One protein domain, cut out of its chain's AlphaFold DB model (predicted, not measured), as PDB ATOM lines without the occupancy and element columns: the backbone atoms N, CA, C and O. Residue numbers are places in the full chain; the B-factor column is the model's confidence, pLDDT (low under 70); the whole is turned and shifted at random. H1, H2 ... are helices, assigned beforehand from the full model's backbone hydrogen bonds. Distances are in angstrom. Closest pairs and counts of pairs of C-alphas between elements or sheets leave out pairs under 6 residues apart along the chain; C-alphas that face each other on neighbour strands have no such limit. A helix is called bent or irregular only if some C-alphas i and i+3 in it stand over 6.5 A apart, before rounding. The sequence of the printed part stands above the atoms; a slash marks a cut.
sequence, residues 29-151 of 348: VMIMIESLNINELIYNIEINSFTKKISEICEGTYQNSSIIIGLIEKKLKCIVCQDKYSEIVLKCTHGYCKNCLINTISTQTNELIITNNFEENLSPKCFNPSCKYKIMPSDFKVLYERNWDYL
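What this domain is: This is residues 29 to 151 of the 348 residues of the protein "zf-C3HC4 domain-containing protein" of Stentor coeruleus (UniProt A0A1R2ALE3). This is an elongated run of helices in two lobes: a helical hairpin, H3 and H4, with the short H1 and H2 close by, and at the other end H5 with the short H6, H7 and H8. The stretch from 77 to 97, with no named element, lies between the lobes, and residues 59 to 64 stick out at the turn of the hairpin. The printed part has 123 residues, with eight named helices, H1 to H8 in chain order, and no named strand; its class is all helix. It is only just compact, close to loose, with a radius of gyration of the C-alphas of 16.3 A, and spans 53 by 30 by 23 A.

How they stand to each other: Begin at the longest helix, H3, residues 47 to 59. It touches H4, residues 65 to 76, closest at the C-alphas of Cys 58 and Ser 65, 5.1 A apart; this hairpin has a shallow tilt of 24 degrees, opposite ways. H2, residues 38 to 44, is close to H3 but not clearly touching, closest at C-alphas 41 and 47, 7.5 A apart, and only just about perpendicular at 70.1 degrees. H1, residues 29 to 35, is close to H4 but not clearly touching: C-alphas 29 and 72 are the closest, 7.7 A apart. H4 and H5, residues 98 to 109, are apart. Look between them for residues 88 to 89, paired antiparallel with 95 to 96. H5 touches H6, residues 112 to 115, only at the corner, with residues 105 to 106 alone; C-alphas 106 and 114 are the closest, 6.8 A apart. H7, residues 137 to 143, is close to H5 but not clearly touching, closest at C-alphas 98 and 143, 6.9 A apart, with a steep tilt of 38 degrees, only just past shallow, opposite ways. H8, residues 145 to 151, is close to H7 but not clearly touching, closest at C-alphas 141 and 148, 5.9 A apart. In H1 to H5 every O i to N i+4 pair is within hydrogen-bond range; H7 has 0 of 3 and H8 1 of 3, beside 4 of 4 and 2 of 4 O i to N i+3 pairs, and H6 is too short for an i+4 pair.

Where its parts are: Find C-alpha 47 at (45.503, -14.228, -1.391); from there H3 runs 18.2 A to C-alpha 59. H4 is 16.5 A long and H5 16.7 A, starting at C-alpha 98, (53.941, -25.445, 5.914). H1, H2, H7 and H8 measure 9.7, 9.8, 10.4 and 10.0 A, and H6 4.9 A. H8 is irregular, with C-alphas 146 and 149 7.9 A apart, and ends at C-alpha 151, (66.553, -35.906, 0.069).

The domain as a whole: The two C-alphas farthest apart, those of Gly 60 and Asn 116, are 53.3 A apart. The printed part has no cut. The links H4 to H5 and H6 to H7 are long, 21 residues each. The mean pLDDT of the printed part is 70.8, and residues 29 to 69, 71 and 111 to 122 are under 70.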
ATOM      1  N   VAL A  29      33.093 -23.459  -6.339       57.22
ATOM      2  CA  VAL A  29      34.343 -23.303  -5.580       57.22
ATOM      3  C   VAL A  29      35.269 -24.495  -5.814       57.22
ATOM      4  O   VAL A  29      36.461 -24.294  -6.018       57.22
ATOM      5  N   MET A  30      34.746 -25.723  -5.856       54.75
ATOM      6  CA  MET A  30      35.551 -26.910  -6.167       54.75
ATOM      7  C   MET A  30      36.089 -26.871  -7.602       54.75
ATOM      8  O   MET A  30      37.279 -27.098  -7.796       54.75
ATOM      9  N   ILE A  31      35.262 -26.484  -8.580       53.12
ATOM     10  CA  ILE A  31      35.699 -26.283  -9.971       53.12
ATOM     11  C   ILE A  31      36.769 -25.189 -10.041       53.12
ATOM     12  O   ILE A  31      37.757 -25.360 -10.746       53.12
ATOM     13  N   MET A  32      36.627 -24.084  -9.305       52.72
ATOM     14  CA  MET A  32      37.631 -23.014  -9.249       52.72
ATOM     15  C   MET A  32      38.934 -23.478  -8.588       52.72
ATOM     16  O   MET A  32      40.006 -23.169  -9.091       52.72
ATOM     17  N   ILE A  33      38.866 -24.255  -7.504       51.38
ATOM     18  CA  ILE A  33      40.040 -24.836  -6.833       51.38
ATOM     19  C   ILE A  33      40.783 -25.811  -7.760       51.38
ATOM     20  O   ILE A  33      42.014 -25.793  -7.803       51.38
ATOM     21  N   GLU A  34      40.046 -26.644  -8.501       50.53
ATOM     22  CA  GLU A  34      40.602 -27.602  -9.465       50.53
ATOM     23  C   GLU A  34      41.174 -26.911 -10.710       50.53
ATOM     24  O   GLU A  34      42.256 -27.274 -11.168       50.53
ATOM     25  N   SER A  35      40.477 -25.905 -11.247       46.16
ATOM     26  CA  SER A  35      40.861 -25.215 -12.490       46.16
ATOM     27  C   SER A  35      41.947 -24.161 -12.309       46.16
ATOM     28  O   SER A  35      42.721 -23.938 -13.236       46.16
ATOM     29  N   LEU A  36      42.040 -23.529 -11.138       50.78
ATOM     30  CA  LEU A  36      43.020 -22.468 -10.891       50.78
ATOM     31  C   LEU A  36      44.340 -22.971 -10.308       50.78
ATOM     32  O   LEU A  36      45.182 -22.135 -10.000       50.78
ATOM     33  N   ASN A  37      44.517 -24.291 -10.145       51.62
ATOM     34  CA  ASN A  37      45.689 -24.908  -9.520       51.62
ATOM     35  C   ASN A  37      46.124 -24.092  -8.301       51.62
ATOM     36  O   ASN A  37      47.048 -23.295  -8.382       51.62
ATOM     37  N   ILE A  38      45.428 -24.243  -7.173       54.06
ATOM     38  CA  ILE A  38      45.563 -23.352  -6.006       54.06
ATOM     39  C   ILE A  38      47.023 -23.077  -5.579       54.06
ATOM     40  O   ILE A  38      47.310 -22.022  -5.025       54.06
ATOM     41  N   ASN A  39      47.951 -23.989  -5.891       50.16
ATOM     42  CA  ASN A  39      49.388 -23.808  -5.710       50.16
ATOM     43  C   ASN A  39      49.963 -22.645  -6.549       50.16
ATOM     44  O   ASN A  39      50.774 -21.896  -6.028       50.16
ATOM     45  N   GLU A  40      49.532 -22.447  -7.800       50.88
ATOM     46  CA  GLU A  40      49.857 -21.267  -8.622       50.88
ATOM     47  C   GLU A  40      49.188 -19.992  -8.100       50.88
ATOM     48  O   GLU A  40      49.814 -18.937  -8.112       50.88
ATOM     49  N   LEU A  41      47.950 -20.071  -7.604       52.38
ATOM     50  CA  LEU A  41      47.243 -18.929  -7.002       52.38
ATOM     51  C   LEU A  41      47.940 -18.421  -5.735       52.38
ATOM     52  O   LEU A  41      48.133 -17.220  -5.594       52.38
ATOM     53  N   ILE A  42      48.349 -19.332  -4.846       51.94
ATOM     54  CA  ILE A  42      49.106 -19.020  -3.624       51.94
ATOM     55  C   ILE A  42      50.482 -18.426  -3.967       51.94
ATOM     56  O   ILE A  42      50.979 -17.577  -3.230       51.94
ATOM     57  N   TYR A  43      51.098 -18.864  -5.071       48.66
ATOM     58  CA  TYR A  43      52.431 -18.412  -5.483       48.66
ATOM     59  C   TYR A  43      52.415 -17.072  -6.239       48.66
ATOM     60  O   TYR A  43      53.347 -16.286  -6.093       48.66
ATOM     61  N   ASN A  44      51.373 -16.807  -7.039       48.62
ATOM     62  CA  ASN A  44      51.332 -15.681  -7.983       48.62
ATOM     63  C   ASN A  44      50.358 -14.557  -7.605       48.62
ATOM     64  O   ASN A  44      50.459 -13.463  -8.160       48.62
ATOM     65  N   ILE A  45      49.402 -14.787  -6.701       52.41
ATOM     66  CA  ILE A  45      48.438 -13.770  -6.273       52.41
ATOM     67  C   ILE A  45      48.493 -13.670  -4.752       52.41
ATOM     68  O   ILE A  45      48.304 -14.655  -4.043       52.41
ATOM     69  N   GLU A  46      48.715 -12.461  -4.228       57.09
ATOM     70  CA  GLU A  46      48.459 -12.193  -2.814       57.09
ATOM     71  C   GLU A  46      47.016 -12.612  -2.525       57.09
ATOM     72  O   GLU A  46      46.084 -12.024  -3.068       57.09
ATOM     73  N   ILE A  47      46.819 -13.644  -1.703       57.03
ATOM     74  CA  ILE A  47      45.503 -14.228  -1.391       57.03
ATOM     75  C   ILE A  47      44.475 -13.142  -1.026       57.03
ATOM     76  O   ILE A  47      43.312 -13.247  -1.406       57.03
ATOM     77  N   ASN A  48      44.935 -12.057  -0.397       57.12
ATOM     78  CA  ASN A  48      44.160 -10.858  -0.070       57.12
ATOM     79  C   ASN A  48      43.565 -10.142  -1.302       57.12
ATOM     80  O   ASN A  48      42.449  -9.635  -1.252       57.12
ATOM     81  N   SER A  49      44.290 -10.091  -2.422       60.47
ATOM     82  CA  SER A  49      43.810  -9.549  -3.700       60.47
ATOM     83  C   SER A  49      42.730 -10.437  -4.320       60.47
ATOM     84  O   SER A  49      41.751  -9.935  -4.872       60.47
ATOM     85  N   PHE A  50      42.875 -11.759  -4.202       62.41
ATOM     86  CA  PHE A  50      41.892 -12.716  -4.708       62.41
ATOM     87  C   PHE A  50      40.591 -12.685  -3.897       62.41
ATOM     88  O   PHE A  50      39.512 -12.585  -4.481       62.41
ATOM     89  N   THR A  51      40.679 -12.707  -2.563       59.84
ATOM     90  CA  THR A  51      39.499 -12.587  -1.691       59.84
ATOM     91  C   THR A  51      38.789 -11.251  -1.886       59.84
ATOM     92  O   THR A  51      37.563 -11.239  -1.966       59.84
ATOM     93  N   LYS A  52      39.534 -10.152  -2.079       63.34
ATOM     94  CA  LYS A  52      38.965  -8.840  -2.420       63.34
ATOM     95  C   LYS A  52      38.225  -8.845  -3.764       63.34
ATOM     96  O   LYS A  52      37.107  -8.356  -3.844       63.34
ATOM     97  N   LYS A  53      38.789  -9.454  -4.814       59.50
ATOM     98  CA  LYS A  53      38.096  -9.580  -6.113       59.50
ATOM     99  C   LYS A  53      36.820 -10.414  -6.018       59.50
ATOM    100  O   LYS A  53      35.834 -10.098  -6.677       59.50
ATOM    101  N   ILE A  54      36.818 -11.472  -5.207       59.97
ATOM    102  CA  ILE A  54      35.598 -12.246  -4.950       59.97
ATOM    103  C   ILE A  54      34.578 -11.411  -4.168       59.97
ATOM    104  O   ILE A  54      33.396 -11.464  -4.508       59.97
ATOM    105  N   SER A  55      35.002 -10.614  -3.178       57.25
ATOM    106  CA  SER A  55      34.074  -9.746  -2.444       57.25
ATOM    107  C   SER A  55      33.413  -8.723  -3.364       57.25
ATOM    108  O   SER A  55      32.192  -8.602  -3.339       57.25
ATOM    109  N   GLU A  56      34.182  -8.094  -4.255       58.97
ATOM    110  CA  GLU A  56      33.685  -7.138  -5.255       58.97
ATOM    111  C   GLU A  56      32.654  -7.773  -6.212       58.97
ATOM    112  O   GLU A  56      31.641  -7.155  -6.541       58.97
ATOM    113  N   ILE A  57      32.859  -9.030  -6.625       53.41
ATOM    114  CA  ILE A  57      31.910  -9.761  -7.484       53.41
ATOM    115  C   ILE A  57      30.629 -10.120  -6.712       53.41
ATOM    116  O   ILE A  57      29.521  -9.977  -7.239       53.41
ATOM    117  N   CYS A  58      30.762 -10.584  -5.468       51.66
ATOM    118  CA  CYS A  58      29.635 -11.053  -4.663       51.66
ATOM    119  C   CYS A  58      28.770  -9.910  -4.105       51.66
ATOM    120  O   CYS A  58      27.549 -10.069  -4.034       51.66
ATOM    121  N   GLU A  59      29.364  -8.765  -3.748       53.78
ATOM    122  CA  GLU A  59      28.650  -7.563  -3.286       53.78
ATOM    123  C   GLU A  59      27.685  -7.008  -4.347       53.78
ATOM    124  O   GLU A  59      26.646  -6.450  -4.001       53.78
ATOM    125  N   GLY A  60      27.972  -7.228  -5.636       48.59
ATOM    126  CA  GLY A  60      27.118  -6.783  -6.739       48.59
ATOM    127  C   GLY A  60      25.939  -7.704  -7.087       48.59
ATOM    128  O   GLY A  60      25.090  -7.299  -7.880       48.59
ATOM    129  N   THR A  61      25.868  -8.935  -6.558       46.25
ATOM    130  CA  THR A  61      24.937  -9.963  -7.081       46.25
ATOM    131  C   THR A  61      24.149 -10.777  -6.049       46.25
ATOM    132  O   THR A  61      23.114 -11.330  -6.424       46.25
ATOM    133  N   TYR A  62      24.553 -10.859  -4.773       51.88
ATOM    134  CA  TYR A  62      23.906 -11.770  -3.809       51.88
ATOM    135  C   TYR A  62      23.691 -11.161  -2.415       51.88
ATOM    136  O   TYR A  62      24.614 -10.620  -1.816       51.88
ATOM    137  N   GLN A  63      22.497 -11.369  -1.835       51.59
ATOM    138  CA  GLN A  63      22.165 -10.991  -0.446       51.59
ATOM    139  C   GLN A  63      22.988 -11.745   0.626       51.59
ATOM    140  O   GLN A  63      23.046 -11.292   1.763       51.59
ATOM    141  N   ASN A  64      23.667 -12.844   0.264       59.09
ATOM    142  CA  ASN A  64      24.427 -13.717   1.175       59.09
ATOM    143  C   ASN A  64      25.948 -13.724   0.899       59.09
ATOM    144  O   ASN A  64      26.642 -14.689   1.228       59.09
ATOM    145  N   SER A  65      26.483 -12.670   0.276       57.44
ATOM    146  CA  SER A  65      27.900 -12.558  -0.111       57.44
ATOM    147  C   SER A  65      28.879 -12.794   1.047       57.44
ATOM    148  O   SER A  65      29.864 -13.511   0.884       57.44
ATOM    149  N   SER A  66      28.577 -12.280   2.240       62.84
ATOM    150  CA  SER A  66      29.393 -12.454   3.450       62.84
ATOM    151  C   SER A  66      29.518 -13.918   3.891       62.84
ATOM    152  O   SER A  66      30.593 -14.350   4.306       62.84
ATOM    153  N   ILE A  67      28.448 -14.706   3.747       64.88
ATOM    154  CA  ILE A  67      28.439 -16.141   4.065       64.88
ATOM    155  C   ILE A  67      29.344 -16.893   3.087       64.88
ATOM    156  O   ILE A  67      30.155 -17.722   3.497       64.88
ATOM    157  N   ILE A  68      29.246 -16.571   1.795       61.00
ATOM    158  CA  ILE A  68      30.052 -17.194   0.737       61.00
ATOM    159  C   ILE A  68      31.539 -16.889   0.942       61.00
ATOM    160  O   ILE A  68      32.362 -17.804   0.903       61.00
ATOM    161  N   ILE A  69      31.881 -15.631   1.224       65.38
ATOM    162  CA  ILE A  69      33.259 -15.214   1.510       65.38
ATOM    163  C   ILE A  69      33.788 -15.951   2.743       65.38
ATOM    164  O   ILE A  69      34.860 -16.547   2.675       65.38
ATOM    165  N   GLY A  70      33.011 -16.013   3.828       70.44
ATOM    166  CA  GLY A  70      33.403 -16.743   5.036       70.44
ATOM    167  C   GLY A  70      33.635 -18.240   4.791       70.44
ATOM    168  O   GLY A  70      34.567 -18.829   5.346       70.44
ATOM    169  N   LEU A  71      32.837 -18.871   3.921       68.81
ATOM    170  CA  LEU A  71      33.033 -20.267   3.517       68.81
ATOM    171  C   LEU A  71      34.317 -20.456   2.697       68.81
ATOM    172  O   LEU A  71      35.057 -21.411   2.943       68.81
ATOM    173  N   ILE A  72      34.603 -19.547   1.762       70.38
ATOM    174  CA  ILE A  72      35.829 -19.569   0.953       70.38
ATOM    175  C   ILE A  72      37.057 -19.355   1.843       70.38
ATOM    176  O   ILE A  72      37.989 -20.157   1.799       70.38
ATOM    177  N   GLU A  73      37.047 -18.343   2.710       72.44
ATOM    178  CA  GLU A  73      38.145 -18.072   3.645       72.44
ATOM    179  C   GLU A  73      38.433 -19.273   4.546       72.44
ATOM    180  O   GLU A  73      39.590 -19.671   4.709       72.44
ATOM    181  N   LYS A  74      37.386 -19.912   5.077       78.19
ATOM    182  CA  LYS A  74      37.522 -21.124   5.890       78.19
ATOM    183  C   LYS A  74      38.134 -22.289   5.106       78.19
ATOM    184  O   LYS A  74      38.866 -23.088   5.686       78.19
ATOM    185  N   LYS A  75      37.853 -22.403   3.805       75.44
ATOM    186  CA  LYS A  75      38.434 -23.438   2.930       75.44
ATOM    187  C   LYS A  75      39.884 -23.153   2.546       75.44
ATOM    188  O   LYS A  75      40.645 -24.099   2.364       75.44
ATOM    189  N   LEU A  76      40.264 -21.882   2.440       77.75
ATOM    190  CA  LEU A  76      41.639 -21.470   2.143       77.75
ATOM    191  C   LEU A  76      42.551 -21.564   3.369       77.75
ATOM    192  O   LEU A  76      43.765 -21.714   3.225       77.75
ATOM    193  N   LYS A  77      41.998 -21.501   4.580       86.44
ATOM    194  CA  LYS A  77      42.751 -21.618   5.831       86.44
ATOM    195  C   LYS A  77      43.284 -23.026   6.083       86.44
ATOM    196  O   LYS A  77      42.715 -24.034   5.666       86.44
ATOM    197  N   CYS A  78      44.406 -23.084   6.792       89.75
ATOM    198  CA  CYS A  78      45.037 -24.324   7.204       89.75
ATOM    199  C   CYS A  78      44.084 -25.133   8.085       89.75
ATOM    200  O   CYS A  78      43.615 -24.640   9.110       89.75
ATOM    201  N   ILE A  79      43.889 -26.409   7.744       90.56
ATOM    202  CA  ILE A  79      42.950 -27.276   8.462       90.56
ATOM    203  C   ILE A  79      43.297 -27.480   9.943       90.56
ATOM    204  O   ILE A  79      42.402 -27.723  10.746       90.56
ATOM    205  N   VAL A  80      44.579 -27.365  10.301       91.44
ATOM    206  CA  VAL A  80      45.075 -27.602  11.663       91.44
ATOM    207  C   VAL A  80      44.984 -26.343  12.522       91.44
ATOM    208  O   VAL A  80      44.345 -26.377  13.565       91.44
ATOM    209  N   CYS A  81      45.624 -25.241  12.109       91.50
ATOM    210  CA  CYS A  81      45.689 -24.031  12.939       91.50
ATOM    211  C   CYS A  81      44.542 -23.046  12.703       91.50
ATOM    212  O   CYS A  81      44.291 -22.241  13.581       91.50
ATOM    213  N   GLN A  82      43.869 -23.066  11.545       89.44
ATOM    214  CA  GLN A  82      42.805 -22.115  11.164       89.44
ATOM    215  C   GLN A  82      43.201 -20.617  11.151       89.44
ATOM    216  O   GLN A  82      42.411 -19.769  10.729       89.44
ATOM    217  N   ASP A  83      44.432 -20.286  11.534       87.00
ATOM    218  CA  ASP A  83      44.935 -18.912  11.598       87.00
ATOM    219  C   ASP A  83      45.639 -18.488  10.310       87.00
ATOM    220  O   ASP A  83      45.507 -17.355   9.854       87.00
ATOM    221  N   LYS A  84      46.386 -19.412   9.701       84.75
ATOM    222  CA  LYS A  84      47.169 -19.160   8.486       84.75
ATOM    223  C   LYS A  84      46.444 -19.669   7.254       84.75
ATOM    224  O   LYS A  84      45.779 -20.705   7.307       84.75
ATOM    225  N   TYR A  85      46.649 -18.994   6.129       84.06
ATOM    226  CA  TYR A  85      46.288 -19.545   4.830       84.06
ATOM    227  C   TYR A  85      47.097 -20.808   4.534       84.06
ATOM    228  O   TYR A  85      48.218 -20.997   5.018       84.06
ATOM    229  N   SER A  86      46.481 -21.705   3.779       85.12
ATOM    230  CA  SER A  86      47.127 -22.912   3.300       85.12
ATOM    231  C   SER A  86      48.184 -22.535   2.277       85.12
ATOM    232  O   SER A  86      47.905 -21.799   1.340       85.12
ATOM    233  N   GLU A  87      49.386 -23.057   2.467       82.94
ATOM    234  CA  GLU A  87      50.500 -22.946   1.522       82.94
ATOM    235  C   GLU A  87      50.581 -24.192   0.632       82.94
ATOM    236  O   GLU A  87      51.193 -24.176  -0.429       82.94
ATOM    237  N   ILE A  88      49.998 -25.302   1.098       82.75
ATOM    238  CA  ILE A  88      50.117 -26.625   0.492       82.75
ATOM    239  C   ILE A  88      48.745 -27.276   0.505       82.75
ATOM    240  O   ILE A  88      48.123 -27.389   1.564       82.75
ATOM    241  N   VAL A  89      48.300 -27.761  -0.650       85.19
ATOM    242  CA  VAL A  89      47.077 -28.558  -0.760       85.19
ATOM    243  C   VAL A  89      47.423 -29.978  -1.181       85.19
ATOM    244  O   VAL A  89      48.054 -30.215  -2.209       85.19
ATOM    245  N   LEU A  90      47.025 -30.936  -0.343       84.81
ATOM    246  CA  LEU A  90      47.209 -32.360  -0.618       84.81
ATOM    247  C   LEU A  90      46.248 -32.828  -1.716       84.81
ATOM    248  O   LEU A  90      45.213 -32.209  -1.956       84.81
ATOM    249  N   LYS A  91      46.497 -34.006  -2.300       84.00
ATOM    250  CA  LYS A  91      45.568 -34.603  -3.285       84.00
ATOM    251  C   LYS A  91      44.175 -34.891  -2.726       84.00
ATOM    252  O   LYS A  91      43.226 -35.009  -3.484       84.00
ATOM    253  N   CYS A  92      44.039 -35.003  -1.404       84.88
ATOM    254  CA  CYS A  92      42.740 -35.089  -0.738       84.88
ATOM    255  C   CYS A  92      42.071 -33.733  -0.497       84.88
ATOM    256  O   CYS A  92      41.206 -33.654   0.372       84.88
ATOM    257  N   THR A  93      42.530 -32.687  -1.192       83.81
ATOM    258  CA  THR A  93      42.013 -31.312  -1.194       83.81
ATOM    259  C   THR A  93      42.055 -30.591   0.153       83.81
ATOM    260  O   THR A  93      41.470 -29.523   0.305       83.81
ATOM    261  N   HIS A  94      42.742 -31.146   1.153       87.19
ATOM    262  CA  HIS A  94      42.928 -30.489   2.443       87.19
ATOM    263  C   HIS A  94      44.165 -29.594   2.415       87.19
ATOM    264  O   HIS A  94      45.252 -30.043   2.037       87.19
ATOM    265  N   GLY A  95      43.978 -28.345   2.838       88.00
ATOM    266  CA  GLY A  95      45.015 -27.326   2.882       88.00
ATOM    267  C   GLY A  95      45.742 -27.242   4.224       88.00
ATOM    268  O   GLY A  95      45.141 -27.364   5.297       88.00
ATOM    269  N   TYR A  96      47.053 -27.030   4.163       90.06
ATOM    270  CA  TYR A  96      47.936 -26.876   5.312       90.06
ATOM    271  C   TYR A  96      48.842 -25.663   5.132       90.06
ATOM    272  O   TYR A  96      49.339 -25.413   4.036       90.06
ATOM    273  N   CYS A  97      49.135 -24.953   6.222       89.19
ATOM    274  CA  CYS A  97      50.348 -24.144   6.268       89.19
ATOM    275  C   CYS A  97      51.561 -25.073   6.427       89.19
ATOM    276  O   CYS A  97      51.442 -26.195   6.948       89.19
ATOM    277  N   LYS A  98      52.735 -24.612   5.997       85.62
ATOM    278  CA  LYS A  98      53.941 -25.445   5.914       85.62
ATOM    279  C   LYS A  98      54.309 -26.078   7.259       85.62
ATOM    280  O   LYS A  98      54.542 -27.283   7.337       85.62
ATOM    281  N   ASN A  99      54.268 -25.289   8.332       89.12
ATOM    282  CA  ASN A  99      54.614 -25.751   9.679       89.12
ATOM    283  C   ASN A  99      53.629 -26.799  10.209       89.12
ATOM    284  O   ASN A  99      54.050 -27.796  10.791       89.12
ATOM    285  N   CYS A 100      52.324 -26.616   9.990       90.50
ATOM    286  CA  CYS A 100      51.331 -27.587  10.448       90.50
ATOM    287  C   CYS A 100      51.454 -28.921   9.710       90.50
ATOM    288  O   CYS A 100      51.291 -29.968  10.339       90.50
ATOM    289  N   LEU A 101      51.769 -28.908   8.409       87.88
ATOM    290  CA  LEU A 101      51.996 -30.148   7.666       87.88
ATOM    291  C   LEU A 101      53.249 -30.874   8.172       87.88
ATOM    292  O   LEU A 101      53.175 -32.064   8.473       87.88
ATOM    293  N   ILE A 102      54.365 -30.153   8.343       85.56
ATOM    294  CA  ILE A 102      55.614 -30.698   8.904       85.56
ATOM    295  C   ILE A 102      55.373 -31.308  10.285       85.56
ATOM    296  O   ILE A 102      55.767 -32.449  10.523       85.56
ATOM    297  N   ASN A 103      54.679 -30.598  11.176       86.62
ATOM    298  CA  ASN A 103      54.379 -31.095  12.517       86.62
ATOM    299  C   ASN A 103      53.464 -32.324  12.480       86.62
ATOM    300  O   ASN A 103      53.699 -33.275  13.215       86.62
ATOM    301  N   THR A 104      52.457 -32.341  11.601       87.94
ATOM    302  CA  THR A 104      51.566 -33.501  11.416       87.94
ATOM    303  C   THR A 104      52.346 -34.735  10.966       87.94
ATOM    304  O   THR A 104      52.144 -35.827  11.492       87.94
ATOM    305  N   ILE A 105      53.265 -34.569  10.015       84.00
ATOM    306  CA  ILE A 105      54.151 -35.646   9.561       84.00
ATOM    307  C   ILE A 105      55.066 -36.089  10.708       84.00
ATOM    308  O   ILE A 105      55.192 -37.283  10.962       84.00
ATOM    309  N   SER A 106      55.690 -35.142  11.409       81.31
ATOM    310  CA  SER A 106      56.636 -35.412  12.499       81.31
ATOM    311  C   SER A 106      55.986 -36.219  13.615       81.31
ATOM    312  O   SER A 106      56.494 -37.273  13.978       81.31
ATOM    313  N   THR A 107      54.825 -35.788  14.105       84.12
ATOM    314  CA  THR A 107      54.134 -36.448  15.222       84.12
ATOM    315  C   THR A 107      53.649 -37.843  14.857       84.12
ATOM    316  O   THR A 107      53.836 -38.777  15.628       84.12
ATOM    317  N   GLN A 108      53.086 -38.029  13.662       83.44
ATOM    318  CA  GLN A 108      52.587 -39.340  13.236       83.44
ATOM    319  C   GLN A 108      53.696 -40.343  12.908       83.44
ATOM    320  O   GLN A 108      53.427 -41.535  12.769       83.44
ATOM    321  N   THR A 109      54.924 -39.864  12.730       76.25
ATOM    322  CA  THR A 109      56.048 -40.689  12.286       76.25
ATOM    323  C   THR A 109      57.164 -40.738  13.314       76.25
ATOM    324  O   THR A 109      58.187 -41.345  13.030       76.25
ATOM    325  N   ASN A 110      56.988 -40.126  14.491       74.19
ATOM    326  CA  ASN A 110      58.044 -39.927  15.490       74.19
ATOM    327  C   ASN A 110      59.312 -39.322  14.870       74.19
ATOM    328  O   ASN A 110      60.416 -39.814  15.075       74.19
ATOM    329  N   GLU A 111      59.120 -38.313  14.018       66.88
ATOM    330  CA  GLU A 111      60.151 -37.636  13.223       66.88
ATOM    331  C   GLU A 111      60.885 -38.538  12.220       66.88
ATOM    332  O   GLU A 111      61.707 -38.043  11.450       66.88
ATOM    333  N   LEU A 112      60.567 -39.836  12.143       63.00
ATOM    334  CA  LEU A 112      61.284 -40.809  11.318       63.00
ATOM    335  C   LEU A 112      61.160 -40.506   9.822       63.00
ATOM    336  O   LEU A 112      62.073 -40.811   9.073       63.00
ATOM    337  N   ILE A 113      60.098 -39.864   9.331       67.88
ATOM    338  CA  ILE A 113      60.065 -39.499   7.901       67.88
ATOM    339  C   ILE A 113      61.034 -38.365   7.575       67.88
ATOM    340  O   ILE A 113      61.693 -38.405   6.534       67.88
ATOM    341  N   ILE A 114      61.120 -37.374   8.460       60.06
ATOM    342  CA  ILE A 114      61.972 -36.194   8.286       60.06
ATOM    343  C   ILE A 114      63.435 -36.560   8.552       60.06
ATOM    344  O   ILE A 114      64.330 -36.105   7.844       60.06
ATOM    345  N   THR A 115      63.669 -37.433   9.531       53.00
ATOM    346  CA  THR A 115      65.005 -37.863   9.955       53.00
ATOM    347  C   THR A 115      65.511 -39.092   9.211       53.00
ATOM    348  O   THR A 115      66.712 -39.143   8.976       53.00
ATOM    349  N   ASN A 116      64.651 -40.024   8.770       53.09
ATOM    350  CA  ASN A 116      64.982 -41.292   8.082       53.09
ATOM    351  C   ASN A 116      64.465 -41.389   6.636       53.09
ATOM    352  O   ASN A 116      64.419 -42.474   6.061       53.09
ATOM    353  N   ASN A 117      64.205 -40.250   5.991       54.88
ATOM    354  CA  ASN A 117      64.068 -40.138   4.538       54.88
ATOM    355  C   ASN A 117      62.920 -40.957   3.903       54.88
ATOM    356  O   ASN A 117      63.156 -41.735   2.976       54.88
ATOM    357  N   PHE A 118      61.672 -40.709   4.307       58.00
ATOM    358  CA  PHE A 118      60.477 -41.202   3.594       58.00
ATOM    359  C   PHE A 118      60.405 -42.731   3.420       58.00
ATOM    360  O   PHE A 118      60.238 -43.233   2.306       58.00
ATOM    361  N   GLU A 119      60.511 -43.498   4.506       55.62
ATOM    362  CA  GLU A 119      60.182 -44.924   4.438       55.62
ATOM    363  C   GLU A 119      58.719 -45.112   4.001       55.62
ATOM    364  O   GLU A 119      57.806 -44.603   4.645       55.62
ATOM    365  N   GLU A 120      58.479 -45.872   2.924       53.47
ATOM    366  CA  GLU A 120      57.135 -46.105   2.353       53.47
ATOM    367  C   GLU A 120      56.125 -46.657   3.382       53.47
ATOM    368  O   GLU A 120      54.919 -46.427   3.273       53.47
ATOM    369  N   ASN A 121      56.619 -47.348   4.413       55.91
ATOM    370  CA  ASN A 121      55.802 -47.953   5.467       55.91
ATOM    371  C   ASN A 121      55.273 -46.931   6.485       55.91
ATOM    372  O   ASN A 121      54.276 -47.193   7.160       55.91
ATOM    373  N   LEU A 122      55.898 -45.757   6.567       65.94
ATOM    374  CA  LEU A 122      55.436 -44.634   7.365       65.94
ATOM    375  C   LEU A 122      54.630 -43.737   6.426       65.94
ATOM    376  O   LEU A 122      55.142 -42.812   5.817       65.94
ATOM    377  N   SER A 123      53.360 -44.069   6.216       73.75
ATOM    378  CA  SER A 123      52.454 -43.251   5.402       73.75
ATOM    379  C   SER A 123      51.543 -42.444   6.334       73.75
ATOM    380  O   SER A 123      50.492 -42.971   6.727       73.75
ATOM    381  N   PRO A 124      51.922 -41.211   6.734       84.62
ATOM    382  CA  PRO A 124      51.129 -40.417   7.656       84.62
ATOM    383  C   PRO A 124      49.796 -40.084   6.997       84.62
ATOM    384  O   PRO A 124      49.688 -39.932   5.780       84.62
ATOM    385  N   LYS A 125      48.748 -40.023   7.798       88.62
ATOM    386  CA  LYS A 125      47.400 -39.710   7.348       88.62
ATOM    387  C   LYS A 125      47.181 -38.206   7.373       88.62
ATOM    388  O   LYS A 125      47.759 -37.480   8.184       88.62
ATOM    389  N   CYS A 126      46.289 -37.755   6.500       89.44
ATOM    390  CA  CYS A 126      45.695 -36.431   6.614       89.44
ATOM    391  C   CYS A 126      45.154 -36.219   8.043       89.44
ATOM    392  O   CYS A 126      44.561 -37.130   8.617       89.44
ATOM    393  N   PHE A 127      45.347 -35.025   8.605       88.44
ATOM    394  CA  PHE A 127      44.891 -34.677   9.952       88.44
ATOM    395  C   PHE A 127      43.362 -34.701  10.089       88.44
ATOM    396  O   PHE A 127      42.850 -34.927  11.180       88.44
ATOM    397  N   ASN A 128      42.618 -34.492   8.994       86.06
ATOM    398  CA  ASN A 128      41.158 -34.555   9.032       86.06
ATOM    399  C   ASN A 128      40.694 -35.985   9.387       86.06
ATOM    400  O   ASN A 128      40.915 -36.887   8.575       86.06
ATOM    401  N   PRO A 129      39.984 -36.200  10.514       82.69
ATOM    402  CA  PRO A 129      39.567 -37.533  10.966       82.69
ATOM    403  C   PRO A 129      38.695 -38.303   9.968       82.69
ATOM    404  O   PRO A 129      38.720 -39.531   9.926       82.69
ATOM    405  N   SER A 130      37.927 -37.588   9.142       86.62
ATOM    406  CA  SER A 130      37.079 -38.189   8.103       86.62
ATOM    407  C   SER A 130      37.849 -38.536   6.823       86.62
ATOM    408  O   SER A 130      37.369 -39.294   5.978       86.62
ATOM    409  N   CYS A 131      39.071 -38.021   6.672       85.12
ATOM    410  CA  CYS A 131      39.893 -38.233   5.497       85.12
ATOM    411  C   CYS A 131      40.762 -39.486   5.654       85.12
ATOM    412  O   CYS A 131      41.660 -39.556   6.487       85.12
ATOM    413  N   LYS A 132      40.554 -40.474   4.780       88.19
ATOM    414  CA  LYS A 132      41.363 -41.708   4.746       88.19
ATOM    415  C   LYS A 132      42.660 -41.567   3.943       88.19
ATOM    416  O   LYS A 132      43.365 -42.554   3.736       88.19
ATOM    417  N   TYR A 133      42.956 -40.364   3.455       88.44
ATOM    418  CA  TYR A 133      44.108 -40.125   2.602       88.44
ATOM    419  C   TYR A 133      45.415 -40.306   3.365       88.44
ATOM    420  O   TYR A 133      45.601 -39.758   4.455       88.44
ATOM    421  N   LYS A 134      46.326 -41.054   2.750       87.88
ATOM    422  CA  LYS A 134      47.706 -41.213   3.189       87.88
ATOM    423  C   LYS A 134      48.571 -40.242   2.395       87.88
ATOM    424  O   LYS A 134      48.538 -40.276   1.168       87.88
ATOM    425  N   ILE A 135      49.324 -39.407   3.095       84.56
ATOM    426  CA  ILE A 135      50.284 -38.464   2.525       84.56
ATOM    427  C   ILE A 135      51.386 -39.277   1.843       84.56
ATOM    428  O   ILE A 135      52.022 -40.129   2.470       84.56
ATOM    429  N   MET A 136      51.568 -39.046   0.548       77.88
ATOM    430  CA  MET A 136      52.479 -39.800  -0.314       77.88
ATOM    431  C   MET A 136      53.801 -39.054  -0.529       77.88
ATOM    432  O   MET A 136      53.818 -37.827  -0.449       77.88
ATOM    433  N   PRO A 137      54.892 -39.750  -0.925       73.88
ATOM    434  CA  PRO A 137      56.161 -39.140  -1.340       73.88
ATOM    435  C   PRO A 137      56.007 -37.914  -2.260       73.88
ATOM    436  O   PRO A 137      56.704 -36.919  -2.092       73.88
ATOM    437  N   SER A 138      55.053 -37.943  -3.196       73.94
ATOM    438  CA  SER A 138      54.784 -36.819  -4.102       73.94
ATOM    439  C   SER A 138      54.363 -35.530  -3.395       73.94
ATOM    440  O   SER A 138      54.674 -34.452  -3.887       73.94
ATOM    441  N   ASP A 139      53.677 -35.628  -2.257       78.06
ATOM    442  CA  ASP A 139      53.155 -34.468  -1.529       78.06
ATOM    443  C   ASP A 139      54.279 -33.742  -0.770       78.06
ATOM    444  O   ASP A 139      54.236 -32.529  -0.576       78.06
ATOM    445  N   PHE A 140      55.348 -34.462  -0.410       74.06
ATOM    446  CA  PHE A 140      56.532 -33.875   0.220       74.06
ATOM    447  C   PHE A 140      57.416 -33.102  -0.762       74.06
ATOM    448  O   PHE A 140      58.201 -32.258  -0.328       74.06
ATOM    449  N   LYS A 141      57.283 -33.334  -2.076       75.62
ATOM    450  CA  LYS A 141      57.998 -32.537  -3.084       75.62
ATOM    451  C   LYS A 141      57.662 -31.050  -2.942       75.62
ATOM    452  O   LYS A 141      58.558 -30.225  -3.047       75.62
ATOM    453  N   VAL A 142      56.404 -30.729  -2.627       74.44
ATOM    454  CA  VAL A 142      55.945 -29.348  -2.403       74.44
ATOM    455  C   VAL A 142      56.590 -28.741  -1.148       74.44
ATOM    456  O   VAL A 142      56.957 -27.572  -1.136       74.44
ATOM    457  N   LEU A 143      56.807 -29.540  -0.097       74.19
ATOM    458  CA  LEU A 143      57.441 -29.081   1.149       74.19
ATOM    459  C   LEU A 143      58.926 -28.737   0.984       74.19
ATOM    460  O   LEU A 143      59.425 -27.799   1.618       74.19
ATOM    461  N   TYR A 144      59.628 -29.523   0.168       74.12
ATOM    462  CA  TYR A 144      61.086 -29.526   0.083       74.12
ATOM    463  C   TYR A 144      61.597 -29.255  -1.328       74.12
ATOM    464  O   TYR A 144      62.667 -29.741  -1.670       74.12
ATOM    465  N   GLU A 145      60.874 -28.486  -2.142       73.19
ATOM    466  CA  GLU A 145      61.146 -28.315  -3.578       73.19
ATOM    467  C   GLU A 145      62.631 -28.078  -3.908       73.19
ATOM    468  O   GLU A 145      63.196 -28.781  -4.741       73.19
ATOM    469  N   ARG A 146      63.307 -27.187  -3.166       74.88
ATOM    470  CA  ARG A 146      64.741 -26.884  -3.350       74.88
ATOM    471  C   ARG A 146      65.689 -28.043  -3.017       74.88
ATOM    472  O   ARG A 146      66.766 -28.130  -3.592       74.88
ATOM    473  N   ASN A 147      65.305 -28.921  -2.091       72.19
ATOM    474  CA  ASN A 147      66.150 -29.997  -1.559       72.19
ATOM    475  C   ASN A 147      65.623 -31.399  -1.907       72.19
ATOM    476  O   ASN A 147      66.166 -32.394  -1.426       72.19
ATOM    477  N   TRP A 148      64.564 -31.502  -2.709       75.69
ATOM    478  CA  TRP A 148      63.847 -32.754  -2.936       75.69
ATOM    479  C   TRP A 148      64.744 -33.837  -3.539       75.69
ATOM    480  O   TRP A 148      64.772 -34.967  -3.047       75.69
ATOM    481  N   ASP A 149      65.539 -33.478  -4.546       71.75
ATOM    482  CA  ASP A 149      66.450 -34.412  -5.213       71.75
ATOM    483  C   ASP A 149      67.557 -34.898  -4.271       71.75
ATOM    484  O   ASP A 149      67.886 -36.089  -4.240       71.75
ATOM    485  N   TYR A 150      68.088 -33.997  -3.439       74.38
ATOM    486  CA  TYR A 150      69.055 -34.340  -2.398       74.38
ATOM    487  C   TYR A 150      68.454 -35.323  -1.382       74.38
ATOM    488  O   TYR A 150      69.056 -36.361  -1.091       74.38
ATOM    489  N   LEU A 151      67.243 -35.047  -0.893       71.19
ATOM    490  CA  LEU A 151      66.553 -35.906   0.069       71.19
ATOM    491  C   LEU A 151      66.203 -37.278  -0.525       71.19
ATOM    492  O   LEU A 151      66.399 -38.296   0.142       71.19
TER     493      LEU A 151